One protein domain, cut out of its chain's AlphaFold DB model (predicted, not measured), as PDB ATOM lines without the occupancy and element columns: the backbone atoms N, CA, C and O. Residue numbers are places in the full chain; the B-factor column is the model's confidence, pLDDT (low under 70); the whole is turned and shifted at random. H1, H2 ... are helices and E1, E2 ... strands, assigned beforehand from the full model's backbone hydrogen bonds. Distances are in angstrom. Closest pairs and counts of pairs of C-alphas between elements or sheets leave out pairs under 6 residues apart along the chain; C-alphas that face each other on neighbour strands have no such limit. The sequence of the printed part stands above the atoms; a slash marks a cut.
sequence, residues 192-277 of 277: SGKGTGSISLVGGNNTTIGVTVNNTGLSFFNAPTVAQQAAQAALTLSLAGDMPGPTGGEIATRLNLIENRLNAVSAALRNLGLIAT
ATOM      1  N   SER A 192     141.199  50.948  22.502       92.69
ATOM      2  CA  SER A 192     140.209  50.178  23.254       92.69
ATOM      3  C   SER A 192     139.297  49.376  22.340       92.69
ATOM      4  O   SER A 192     138.869  49.871  21.298       92.69
ATOM      5  N   GLY A 193     138.953  48.161  22.771       91.50
ATOM      6  CA  GLY A 193     137.856  47.402  22.180       91.50
ATOM      7  C   GLY A 193     136.496  48.033  22.497       91.50
ATOM      8  O   GLY A 193     136.367  48.863  23.400       91.50
ATOM      9  N   LYS A 194     135.464  47.616  21.761       91.00
ATOM     10  CA  LYS A 194     134.064  47.979  22.019       91.00
ATOM     11  C   LYS A 194     133.331  46.789  22.640       91.00
ATOM     12  O   LYS A 194     133.503  45.657  22.190       91.00
ATOM     13  N   GLY A 195     132.487  47.042  23.641       91.69
ATOM     14  CA  GLY A 195     131.724  45.990  24.319       91.69
ATOM     15  C   GLY A 195     132.640  44.971  25.003       91.69
ATOM     16  O   GLY A 195     133.459  45.342  25.839       91.69
ATOM     17  N   THR A 196     132.509  43.695  24.642       90.06
ATOM     18  CA  THR A 196     133.348  42.590  25.143       90.06
ATOM     19  C   THR A 196     134.616  42.354  24.311       90.06
ATOM     20  O   THR A 196     135.353  41.406  24.581       90.06
ATOM     21  N   GLY A 197     134.881  43.185  23.297       92.31
ATOM     22  CA  GLY A 197     136.071  43.075  22.454       92.31
ATOM     23  C   GLY A 197     137.380  43.330  23.210       92.31
ATOM     24  O   GLY A 197     137.401  43.955  24.271       92.31
ATOM     25  N   SER A 198     138.489  42.866  22.634       91.38
ATOM     26  CA  SER A 198     139.825  42.931  23.231       91.38
ATOM     27  C   SER A 198     140.831  43.661  22.343       91.38
ATOM     28  O   SER A 198     140.638  43.778  21.133       91.38
ATOM     29  N   ILE A 199     141.931  44.113  22.944       93.50
ATOM     30  CA  ILE A 199     143.143  44.516  22.226       93.50
ATOM     31  C   ILE A 199     144.150  43.378  22.342       93.50
ATOM     32  O   ILE A 199     144.448  42.937  23.451       93.50
ATOM     33  N   SER A 200     144.662  42.909  21.206       91.69
ATOM     34  CA  SER A 200     145.570  41.765  21.142       91.69
ATOM     35  C   SER A 200     146.822  42.098  20.336       91.69
ATOM     36  O   SER A 200     146.736  42.680  19.258       91.69
ATOM     37  N   LEU A 201     147.978  41.688  20.851       92.19
ATOM     38  CA  LEU A 201     149.255  41.665  20.150       92.19
ATOM     39  C   LEU A 201     149.487  40.239  19.657       92.19
ATOM     40  O   LEU A 201     149.530  39.297  20.452       92.19
ATOM     41  N   VAL A 202     149.603  40.083  18.343       92.00
ATOM     42  CA  VAL A 202     149.609  38.790  17.650       92.00
ATOM     43  C   VAL A 202     150.900  38.593  16.859       92.00
ATOM     44  O   VAL A 202     151.545  39.559  16.450       92.00
ATOM     45  N   GLY A 203     151.278  37.335  16.639       88.56
ATOM     46  CA  GLY A 203     152.376  36.966  15.746       88.56
ATOM     47  C   GLY A 203     152.063  37.256  14.272       88.56
ATOM     48  O   GLY A 203     150.922  37.525  13.902       88.56
ATOM     49  N   GLY A 204     153.076  37.159  13.405       85.88
ATOM     50  CA  GLY A 204     152.988  37.590  11.998       85.88
ATOM     51  C   GLY A 204     151.962  36.857  11.123       85.88
ATOM     52  O   GLY A 204     151.590  37.365  10.073       85.88
ATOM     53  N   ASN A 205     151.473  35.692  11.549       88.31
ATOM     54  CA  ASN A 205     150.410  34.948  10.867       88.31
ATOM     55  C   ASN A 205     149.006  35.225  11.434       88.31
ATOM     56  O   ASN A 205     148.046  34.600  10.996       88.31
ATOM     57  N   ASN A 206     148.883  36.125  12.417       86.00
ATOM     58  CA  ASN A 206     147.638  36.451  13.112       86.00
ATOM     59  C   ASN A 206     146.935  35.239  13.767       86.00
ATOM     60  O   ASN A 206     145.732  35.282  14.015       86.00
ATOM     61  N   THR A 207     147.656  34.147  14.051       83.38
ATOM     62  CA  THR A 207     147.081  32.970  14.736       83.38
ATOM     63  C   THR A 207     147.576  32.820  16.167       83.38
ATOM     64  O   THR A 207     146.867  32.271  17.003       83.38
ATOM     65  N   THR A 208     148.795  33.279  16.461       83.12
ATOM     66  CA  THR A 208     149.398  33.141  17.792       83.12
ATOM     67  C   THR A 208     149.237  34.439  18.573       83.12
ATOM     68  O   THR A 208     149.849  35.450  18.223       83.12
ATOM     69  N   ILE A 209     148.428  34.420  19.633       82.69
ATOM     70  CA  ILE A 209     148.239  35.567  20.528       82.69
ATOM     71  C   ILE A 209     149.404  35.637  21.516       82.69
ATOM     72  O   ILE A 209     149.608  34.730  22.323       82.69
ATOM     73  N   GLY A 210     150.155  36.736  21.468       85.94
ATOM     74  CA  GLY A 210     151.225  37.024  22.419       85.94
ATOM     75  C   GLY A 210     150.701  37.688  23.688       85.94
ATOM     76  O   GLY A 210     151.021  37.241  24.783       85.94
ATOM     77  N   VAL A 211     149.880  38.732  23.554       90.19
ATOM     78  CA  VAL A 211     149.302  39.473  24.689       90.19
ATOM     79  C   VAL A 211     147.875  39.875  24.356       90.19
ATOM     80  O   VAL A 211     147.640  40.378  23.262       90.19
ATOM     81  N   THR A 212     146.942  39.741  25.296       90.00
ATOM     82  CA  THR A 212     145.575  40.259  25.132       90.00
ATOM     83  C   THR A 212     145.090  40.962  26.387       90.00
ATOM     84  O   THR A 212     145.220  40.432  27.489       90.00
ATOM     85  N   VAL A 213     144.472  42.128  26.197       89.50
ATOM     86  CA  VAL A 213     143.755  42.891  27.223       89.50
ATOM     87  C   VAL A 213     142.281  42.977  26.844       89.50
ATOM     88  O   VAL A 213     141.945  43.392  25.733       89.50
ATOM     89  N   ASN A 214     141.389  42.608  27.761       88.44
ATOM     90  CA  ASN A 214     139.940  42.696  27.573       88.44
ATOM     91  C   ASN A 214     139.230  43.172  28.852       88.44
ATOM     92  O   ASN A 214     139.865  43.572  29.826       88.44
ATOM     93  N   ASN A 215     137.898  43.122  28.849       84.56
ATOM     94  CA  ASN A 215     137.070  43.489  30.001       84.56
ATOM     95  C   ASN A 215     137.258  42.585  31.240       84.56
ATOM     96  O   ASN A 215     136.791  42.941  32.318       84.56
ATOM     97  N   THR A 216     137.904  41.426  31.088       83.62
ATOM     98  CA  THR A 216     138.148  40.438  32.146       83.62
ATOM     99  C   THR A 216     139.558  40.576  32.721       83.62
ATOM    100  O   THR A 216     139.741  40.356  33.915       83.62
ATOM    101  N   GLY A 217     140.554  40.970  31.920       83.06
ATOM    102  CA  GLY A 217     141.918  41.200  32.399       83.06
ATOM    103  C   GLY A 217     142.991  41.183  31.309       83.06
ATOM    104  O   GLY A 217     142.743  41.555  30.162       83.06
ATOM    105  N   LEU A 218     144.197  40.758  31.698       85.31
ATOM    106  CA  LEU A 218     145.403  40.650  30.869       85.31
ATOM    107  C   LEU A 218     145.811  39.173  30.754       85.31
ATOM    108  O   LEU A 218     145.757  38.442  31.742       85.31
ATOM    109  N   SER A 219     146.230  38.743  29.567       84.50
ATOM    110  CA  SER A 219     146.764  37.398  29.304       84.50
ATOM    111  C   SER A 219     148.018  37.447  28.440       84.50
ATOM    112  O   SER A 219     148.207  38.400  27.677       84.50
ATOM    113  N   PHE A 220     148.832  36.394  28.541       86.56
ATOM    114  CA  PHE A 220     150.046  36.192  27.759       86.56
ATOM    115  C   PHE A 220     150.046  34.808  27.093       86.56
ATOM    116  O   PHE A 220     149.518  33.848  27.649       86.56
ATOM    117  N   PHE A 221     150.646  34.713  25.905       85.31
ATOM    118  CA  PHE A 221     150.932  33.472  25.172       85.31
ATOM    119  C   PHE A 221     149.746  32.501  25.085       85.31
ATOM    120  O   PHE A 221     149.876  31.307  25.347       85.31
ATOM    121  N   ASN A 222     148.582  33.030  24.695       79.06
ATOM    122  CA  ASN A 222     147.347  32.270  24.486       79.06
ATOM    123  C   ASN A 222     146.733  31.642  25.759       79.06
ATOM    124  O   ASN A 222     145.824  30.817  25.657       79.06
ATOM    125  N   ALA A 223     147.201  32.031  26.950       79.50
ATOM    126  CA  ALA A 223     146.570  31.656  28.209       79.50
ATOM    127  C   ALA A 223     145.197  32.349  28.378       79.50
ATOM    128  O   ALA A 223     144.988  33.439  27.836       79.50
ATOM    129  N   PRO A 224     144.247  31.765  29.131       78.06
ATOM    130  CA  PRO A 224     142.967  32.413  29.413       78.06
ATOM    131  C   PRO A 224     143.144  33.776  30.105       78.06
ATOM    132  O   PRO A 224     143.962  33.920  31.011       78.06
ATOM    133  N   THR A 225     142.346  34.781  29.731       77.00
ATOM    134  CA  THR A 225     142.330  36.077  30.435       77.00
ATOM    135  C   THR A 225     141.766  35.918  31.839       77.00
ATOM    136  O   THR A 225     140.598  35.562  31.997       77.00
ATOM    137  N   VAL A 226     142.581  36.220  32.851       67.94
ATOM    138  CA  VAL A 226     142.207  36.149  34.268       67.94
ATOM    139  C   VAL A 226     142.080  37.548  34.874       67.94
ATOM    140  O   VAL A 226     142.868  38.448  34.577       67.94
ATOM    141  N   ALA A 227     141.092  37.735  35.753       65.75
ATOM    142  CA  ALA A 227     140.935  38.969  36.514       65.75
ATOM    143  C   ALA A 227     142.081  39.128  37.524       65.75
ATOM    144  O   ALA A 227     142.363  38.210  38.298       65.75
ATOM    145  N   GLN A 228     142.714  40.309  37.565       59.44
ATOM    146  CA  GLN A 228     143.866  40.589  38.443       59.44
ATOM    147  C   GLN A 228     143.594  40.331  39.943       59.44
ATOM    148  O   GLN A 228     144.533  40.121  40.705       59.44
ATOM    149  N   GLN A 229     142.330  40.284  40.380       55.19
ATOM    150  CA  GLN A 229     141.968  40.100  41.791       55.19
ATOM    151  C   GLN A 229     142.172  38.677  42.339       55.19
ATOM    152  O   GLN A 229     142.385  38.532  43.541       55.19
ATOM    153  N   ALA A 230     142.174  37.627  41.509       51.47
ATOM    154  CA  ALA A 230     142.316  36.259  42.028       51.47
ATOM    155  C   ALA A 230     143.757  35.920  42.463       51.47
ATOM    156  O   ALA A 230     143.954  35.127  43.381       51.47
ATOM    157  N   ALA A 231     144.772  36.547  41.856       51.69
ATOM    158  CA  ALA A 231     146.173  36.290  42.197       51.69
ATOM    159  C   ALA A 231     146.586  36.938  43.532       51.69
ATOM    160  O   ALA A 231     147.400  36.381  44.264       51.69
ATOM    161  N   GLN A 232     146.001  38.088  43.885       52.75
ATOM    162  CA  GLN A 232     146.384  38.839  45.084       52.75
ATOM    163  C   GLN A 232     145.938  38.140  46.380       52.75
ATOM    164  O   GLN A 232     146.675  38.156  47.360       52.75
ATOM    165  N   ALA A 233     144.799  37.436  46.364       53.53
ATOM    166  CA  ALA A 233     144.331  36.648  47.508       53.53
ATOM    167  C   ALA A 233     145.292  35.501  47.889       53.53
ATOM    168  O   ALA A 233     145.384  35.149  49.061       53.53
ATOM    169  N   ALA A 234     146.053  34.959  46.929       52.03
ATOM    170  CA  ALA A 234     147.087  33.954  47.192       52.03
ATOM    171  C   ALA A 234     148.380  34.548  47.797       52.03
ATOM    172  O   ALA A 234     149.213  33.802  48.312       52.03
ATOM    173  N   LEU A 235     148.550  35.875  47.742       53.88
ATOM    174  CA  LEU A 235     149.741  36.613  48.190       53.88
ATOM    175  C   LEU A 235     149.564  37.310  49.550       53.88
ATOM    176  O   LEU A 235     150.541  37.820  50.101       53.88
ATOM    177  N   THR A 236     148.353  37.350  50.112       52.47
ATOM    178  CA  THR A 236     148.099  38.049  51.378       52.47
ATOM    179  C   THR A 236     148.675  37.272  52.566       52.47
ATOM    180  O   THR A 236     148.217  36.181  52.910       52.47
ATOM    181  N   LEU A 237     149.679  37.851  53.229       50.69
ATOM    182  CA  LEU A 237     150.211  37.351  54.495       50.69
ATOM    183  C   LEU A 237     149.232  37.633  55.644       50.69
ATOM    184  O   LEU A 237     149.018  38.788  55.997       50.69
ATOM    185  N   SER A 238     148.730  36.591  56.311       53.28
ATOM    186  CA  SER A 238     148.368  36.693  57.729       53.28
ATOM    187  C   SER A 238     149.378  35.890  58.542       53.28
ATOM    188  O   SER A 238     149.330  34.657  58.553       53.28
ATOM    189  N   LEU A 239     150.316  36.565  59.203       54.25
ATOM    190  CA  LEU A 239     151.042  35.966  60.318       54.25
ATOM    191  C   LEU A 239     150.551  36.631  61.599       54.25
ATOM    192  O   LEU A 239     150.703  37.837  61.768       54.25
ATOM    193  N   ALA A 240     149.973  35.831  62.488       43.34
ATOM    194  CA  ALA A 240     149.813  36.197  63.883       43.34
ATOM    195  C   ALA A 240     150.883  35.454  64.694       43.34
ATOM    196  O   ALA A 240     150.904  34.225  64.692       43.34
ATOM    197  N   GLY A 241     151.724  36.220  65.392       46.56
ATOM    198  CA  GLY A 241     152.476  35.774  66.567       46.56
ATOM    199  C   GLY A 241     153.914  35.308  66.330       46.56
ATOM    200  O   GLY A 241     154.150  34.254  65.743       46.56
ATOM    201  N   ASP A 242     154.863  36.063  66.888       45.25
ATOM    202  CA  ASP A 242     156.223  35.607  67.200       45.25
ATOM    203  C   ASP A 242     156.176  34.546  68.302       45.25
ATOM    204  O   ASP A 242     155.534  34.798  69.318       45.25
ATOM    205  N   MET A 243     156.886  33.416  68.169       45.75
ATOM    206  CA  MET A 243     157.194  32.539  69.311       45.75
ATOM    207  C   MET A 243     158.414  31.609  69.077       45.75
ATOM    208  O   MET A 243     158.755  31.322  67.926       45.75
ATOM    209  N   PRO A 244     159.099  31.195  70.168       55.06
ATOM    210  CA  PRO A 244     160.494  30.724  70.218       55.06
ATOM    211  C   PRO A 244     160.753  29.347  69.572       55.06
ATOM    212  O   PRO A 244     159.833  28.661  69.149       55.06
ATOM    213  N   GLY A 245     162.044  28.995  69.460       58.69
ATOM    214  CA  GLY A 245     162.643  27.974  68.577       58.69
ATOM    215  C   GLY A 245     161.804  26.722  68.250       58.69
ATOM    216  O   GLY A 245     161.377  26.030  69.171       58.69
ATOM    217  N   PRO A 246     161.621  26.385  66.953       68.19
ATOM    218  CA  PRO A 246     160.679  25.354  66.520       68.19
ATOM    219  C   PRO A 246     161.195  23.920  66.722       68.19
ATOM    220  O   PRO A 246     162.348  23.596  66.432       68.19
ATOM    221  N   THR A 247     160.295  23.035  67.138       74.12
ATOM    222  CA  THR A 247     160.442  21.574  67.124       74.12
ATOM    223  C   THR A 247     160.483  21.021  65.690       74.12
ATOM    224  O   THR A 247     160.022  21.657  64.739       74.12
ATOM    225  N   GLY A 248     160.980  19.789  65.505       69.12
ATOM    226  CA  GLY A 248     161.027  19.142  64.182       69.12
ATOM    227  C   GLY A 248     159.660  19.015  63.483       69.12
ATOM    228  O   GLY A 248     159.579  19.151  62.264       69.12
ATOM    229  N   GLY A 249     158.570  18.830  64.242       73.44
ATOM    230  CA  GLY A 249     157.203  18.788  63.699       73.44
ATOM    231  C   GLY A 249     156.689  20.152  63.218       73.44
ATOM    232  O   GLY A 249     155.988  20.243  62.206       73.44
ATOM    233  N   GLU A 250     157.087  21.234  63.888       71.75
ATOM    234  CA  GLU A 250     156.763  22.602  63.469       71.75
ATOM    235  C   GLU A 250     157.537  23.000  62.210       71.75
ATOM    236  O   GLU A 250     156.975  23.649  61.325       71.75
ATOM    237  N   ILE A 251     158.792  22.556  62.076       71.94
ATOM    238  CA  ILE A 251     159.578  22.734  60.846       71.94
ATOM    239  C   ILE A 251     158.898  22.024  59.668       71.94
ATOM    240  O   ILE A 251     158.708  22.645  58.624       71.94
ATOM    241  N   ALA A 252     158.466  20.769  59.834       72.31
ATOM    242  CA  ALA A 252     157.769  20.025  58.780       72.31
ATOM    243  C   ALA A 252     156.447  20.697  58.363       72.31
ATOM    244  O   ALA A 252     156.159  20.837  57.175       72.31
ATOM    245  N   THR A 253     155.674  21.193  59.332       77.06
ATOM    246  CA  THR A 253     154.425  21.925  59.062       77.06
ATOM    247  C   THR A 253     154.689  23.215  58.279       77.06
ATOM    248  O   THR A 253     153.971  23.526  57.328       77.06
ATOM    249  N   ARG A 254     155.750  23.955  58.629       74.62
ATOM    250  CA  ARG A 254     156.162  25.172  57.913       74.62
ATOM    251  C   ARG A 254     156.670  24.867  56.504       74.62
ATOM    252  O   ARG A 254     156.314  25.599  55.585       74.62
ATOM    253  N   LEU A 255     157.443  23.797  56.316       79.94
ATOM    254  CA  LEU A 255     157.909  23.364  54.993       79.94
ATOM    255  C   LEU A 255     156.735  22.982  54.084       79.94
ATOM    256  O   LEU A 255     156.657  23.493  52.972       79.94
ATOM    257  N   ASN A 256     155.770  22.206  54.587       78.12
ATOM    258  CA  ASN A 256     154.554  21.869  53.839       78.12
ATOM    259  C   ASN A 256     153.740  23.120  53.471       78.12
ATOM    260  O   ASN A 256     153.199  23.225  52.371       78.12
ATOM    261  N   LEU A 257     153.654  24.101  54.375       80.88
ATOM    262  CA  LEU A 257     152.985  25.369  54.087       80.88
ATOM    263  C   LEU A 257     153.717  26.169  53.001       80.88
ATOM    264  O   LEU A 257     153.066  26.742  52.128       80.88
ATOM    265  N   ILE A 258     155.050  26.213  53.045       80.38
ATOM    266  CA  ILE A 258     155.873  26.864  52.020       80.38
ATOM    267  C   ILE A 258     155.672  26.174  50.670       80.38
ATOM    268  O   ILE A 258     155.411  26.861  49.687       80.38
ATOM    269  N   GLU A 259     155.721  24.843  50.619       82.94
ATOM    270  CA  GLU A 259     155.514  24.071  49.392       82.94
ATOM    271  C   GLU A 259     154.123  24.315  48.796       82.94
ATOM    272  O   GLU A 259     154.004  24.671  47.624       82.94
ATOM    273  N   ASN A 260     153.070  24.244  49.614       80.81
ATOM    274  CA  ASN A 260     151.707  24.537  49.168       80.81
ATOM    275  C   ASN A 260     151.574  25.959  48.600       80.81
ATOM    276  O   ASN A 260     150.893  26.171  47.596       80.81
ATOM    277  N   ARG A 261     152.251  26.939  49.209       78.69
ATOM    278  CA  ARG A 261     152.258  28.330  48.729       78.69
ATOM    279  C   ARG A 261     153.048  28.492  47.435       78.69
ATOM    280  O   ARG A 261     152.578  29.176  46.531       78.69
ATOM    281  N   LEU A 262     154.207  27.849  47.316       85.56
ATOM    282  CA  LEU A 262     154.994  27.843  46.081       85.56
ATOM    283  C   LEU A 262     154.215  27.194  44.935       85.56
ATOM    284  O   LEU A 262     154.215  27.725  43.825       85.56
ATOM    285  N   ASN A 263     153.481  26.117  45.213       84.12
ATOM    286  CA  ASN A 263     152.605  25.470  44.241       84.12
ATOM    287  C   ASN A 263     151.452  26.390  43.816       84.12
ATOM    288  O   ASN A 263     151.174  26.500  42.622       84.12
ATOM    289  N   ALA A 264     150.832  27.114  44.754       81.88
ATOM    290  CA  ALA A 264     149.788  28.091  44.439       81.88
ATOM    291  C   ALA A 264     150.311  29.248  43.565       81.88
ATOM    292  O   ALA A 264     149.678  29.610  42.572       81.88
ATOM    293  N   VAL A 265     151.491  29.790  43.885       83.62
ATOM    294  CA  VAL A 265     152.148  30.829  43.072       83.62
ATOM    295  C   VAL A 265     152.519  30.284  41.692       83.62
ATOM    296  O   VAL A 265     152.227  30.927  40.687       83.62
ATOM    297  N   SER A 266     153.104  29.084  41.612       84.56
ATOM    298  CA  SER A 266     153.456  28.448  40.335       84.56
ATOM    299  C   SER A 266     152.224  28.248  39.451       84.56
ATOM    300  O   SER A 266     152.257  28.594  38.271       84.56
ATOM    301  N   ALA A 267     151.115  27.769  40.020       82.38
ATOM    302  CA  ALA A 267     149.858  27.608  39.298       82.38
ATOM    303  C   ALA A 267     149.323  28.952  38.774       82.38
ATOM    304  O   ALA A 267     148.939  29.045  37.608       82.38
ATOM    305  N   ALA A 268     149.357  30.011  39.589       80.12
ATOM    306  CA  ALA A 268     148.941  31.346  39.161       80.12
ATOM    307  C   ALA A 268     149.810  31.887  38.008       80.12
ATOM    308  O   ALA A 268     149.277  32.417  37.034       80.12
ATOM    309  N   LEU A 269     151.133  31.710  38.081       81.69
ATOM    310  CA  LEU A 269     152.061  32.141  37.030       81.69
ATOM    311  C   LEU A 269     151.869  31.358  35.721       81.69
ATOM    312  O   LEU A 269     151.912  31.962  34.650       81.69
ATOM    313  N   ARG A 270     151.608  30.045  35.791       80.75
ATOM    314  CA  ARG A 270     151.285  29.215  34.613       80.75
ATOM    315  C   ARG A 270     149.953  29.618  33.985       80.75
ATOM    316  O   ARG A 270     149.880  29.765  32.771       80.75
ATOM    317  N   ASN A 271     148.930  29.877  34.801       77.06
ATOM    318  CA  ASN A 271     147.621  30.339  34.322       77.06
ATOM    319  C   ASN A 271     147.694  31.701  33.620       77.06
ATOM    320  O   ASN A 271     146.907  31.965  32.721       77.06
ATOM    321  N   LEU A 272     148.640  32.555  34.017       73.62
ATOM    322  CA  LEU A 272     148.927  33.824  33.346       73.62
ATOM    323  C   LEU A 272     149.800  33.662  32.089       73.62
ATOM    324  O   LEU A 272     150.011  34.644  31.384       73.62
ATOM    325  N   GLY A 273     150.331  32.465  31.819       74.31
ATOM    326  CA  GLY A 273     151.281  32.211  30.734       74.31
ATOM    327  C   GLY A 273     152.690  32.760  30.993       74.31
ATOM    328  O   GLY A 273     153.477  32.874  30.060       74.31
ATOM    329  N   LEU A 274     153.030  33.127  32.235       79.56
ATOM    330  CA  LEU A 274     154.321  33.749  32.573       79.56
ATOM    331  C   LEU A 274     155.470  32.741  32.704       79.56
ATOM    332  O   LEU A 274     156.631  33.116  32.557       79.56
ATOM    333  N   ILE A 275     155.160  31.474  32.991       80.69
ATOM    334  CA  ILE A 275     156.125  30.368  33.035       80.69
ATOM    335  C   ILE A 275     155.553  29.156  32.294       80.69
ATOM    336  O   ILE A 275     154.335  28.984  32.243       80.69
ATOM    337  N   ALA A 276     156.429  28.321  31.728       72.56
ATOM    338  CA  ALA A 276     156.034  27.100  31.021       72.56
ATOM    339  C   ALA A 276     155.224  26.162  31.929       72.56
ATOM    340  O   ALA A 276     155.403  26.192  33.146       72.56
ATOM    341  N   THR A 277     154.349  25.341  31.342       62.38
ATOM    342  CA  THR A 277     153.657  24.203  31.983       62.38
ATOM    343  C   THR A 277     154.559  22.982  32.098       62.38
ATOM    344  O   THR A 277     155.298  22.736  31.125       62.38
TER     345      THR A 277
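This is residues 192 to 277 of the 277 residues of an uncharacterized protein of Desulfurellales bacterium (UniProt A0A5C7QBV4). A small three-stranded sheet, E1, E2 and E3, forms one end of a long, thin model; from it the chain runs out through the short helix H1 and a bare loop to the far end, then folds back as one long helix, H2, whose last residues come back toward the sheet. The far end is loose: residues 236 to 245 of the loop and residues 247 to 253 and 255 to 260, nearly all of them in H2, stick out. The printed part has 86 residues with three named strands followed by two named helices, E1 E2 E3 H1 H2; the sheet is antiparallel in the order E1 - E2 - E3, and the class is mixed, helices and strands, with under half of the residues in named elements. The whole is extended, with a radius of gyration of the C-alphas of 18.9 A, and a rod in outline, 58 by 25 by 12 A.

The sheet is a meander, each strand the antiparallel neighbour of the one before: E1, residues 199 to 202, E2, residues 209 to 213, and E3, residues 218 to 220. E1 and E2 form a hairpin at 169 degrees; N 199 and O 213 are 2.9 A apart and N 201 and O 211 2.8 A, within hydrogen-bond range. E2 and E3 form a second hairpin at 173 degrees, with N 219 and O 212 at 2.9 A. E1 and E3 are the edge strands. H1, residues 229 to 233, and H2, residues 248 to 271, are not on the sheet. H1 and H2 are close but not clearly touching; their closest C-alphas, those of Ala 231 and Ala 268, are 6.4 A apart. H2 is apart from E1, E2 and E3. In H2 every O i to N i+4 pair is within hydrogen-bond range; in H1 it is 0 of 1, and 0 of 2 O i to N i+3 pairs.

E1 begins at C-alpha 199 at (143.143, 44.516, 22.226) and is 9.8 A long; E2 is 10.9 A long and E3 7.1 A. H1 is 7.1 A long. H2 runs 34.6 A, from C-alpha 248 at (161.027, 19.142, 64.182) to C-alpha 271 at (147.621, 30.339, 34.322).

The two C-alphas farthest apart, those of Asn 205 and Pro 244, are 60.3 A apart. The printed part has no cut and ends at residue 277, the chain's last. The link from H1 to H2, 14 residues, is long, and the one from E2 to E3 is tight. The mean pLDDT of the printed part is 75.7; residues 226 to 246, 248 and 277 are under 70.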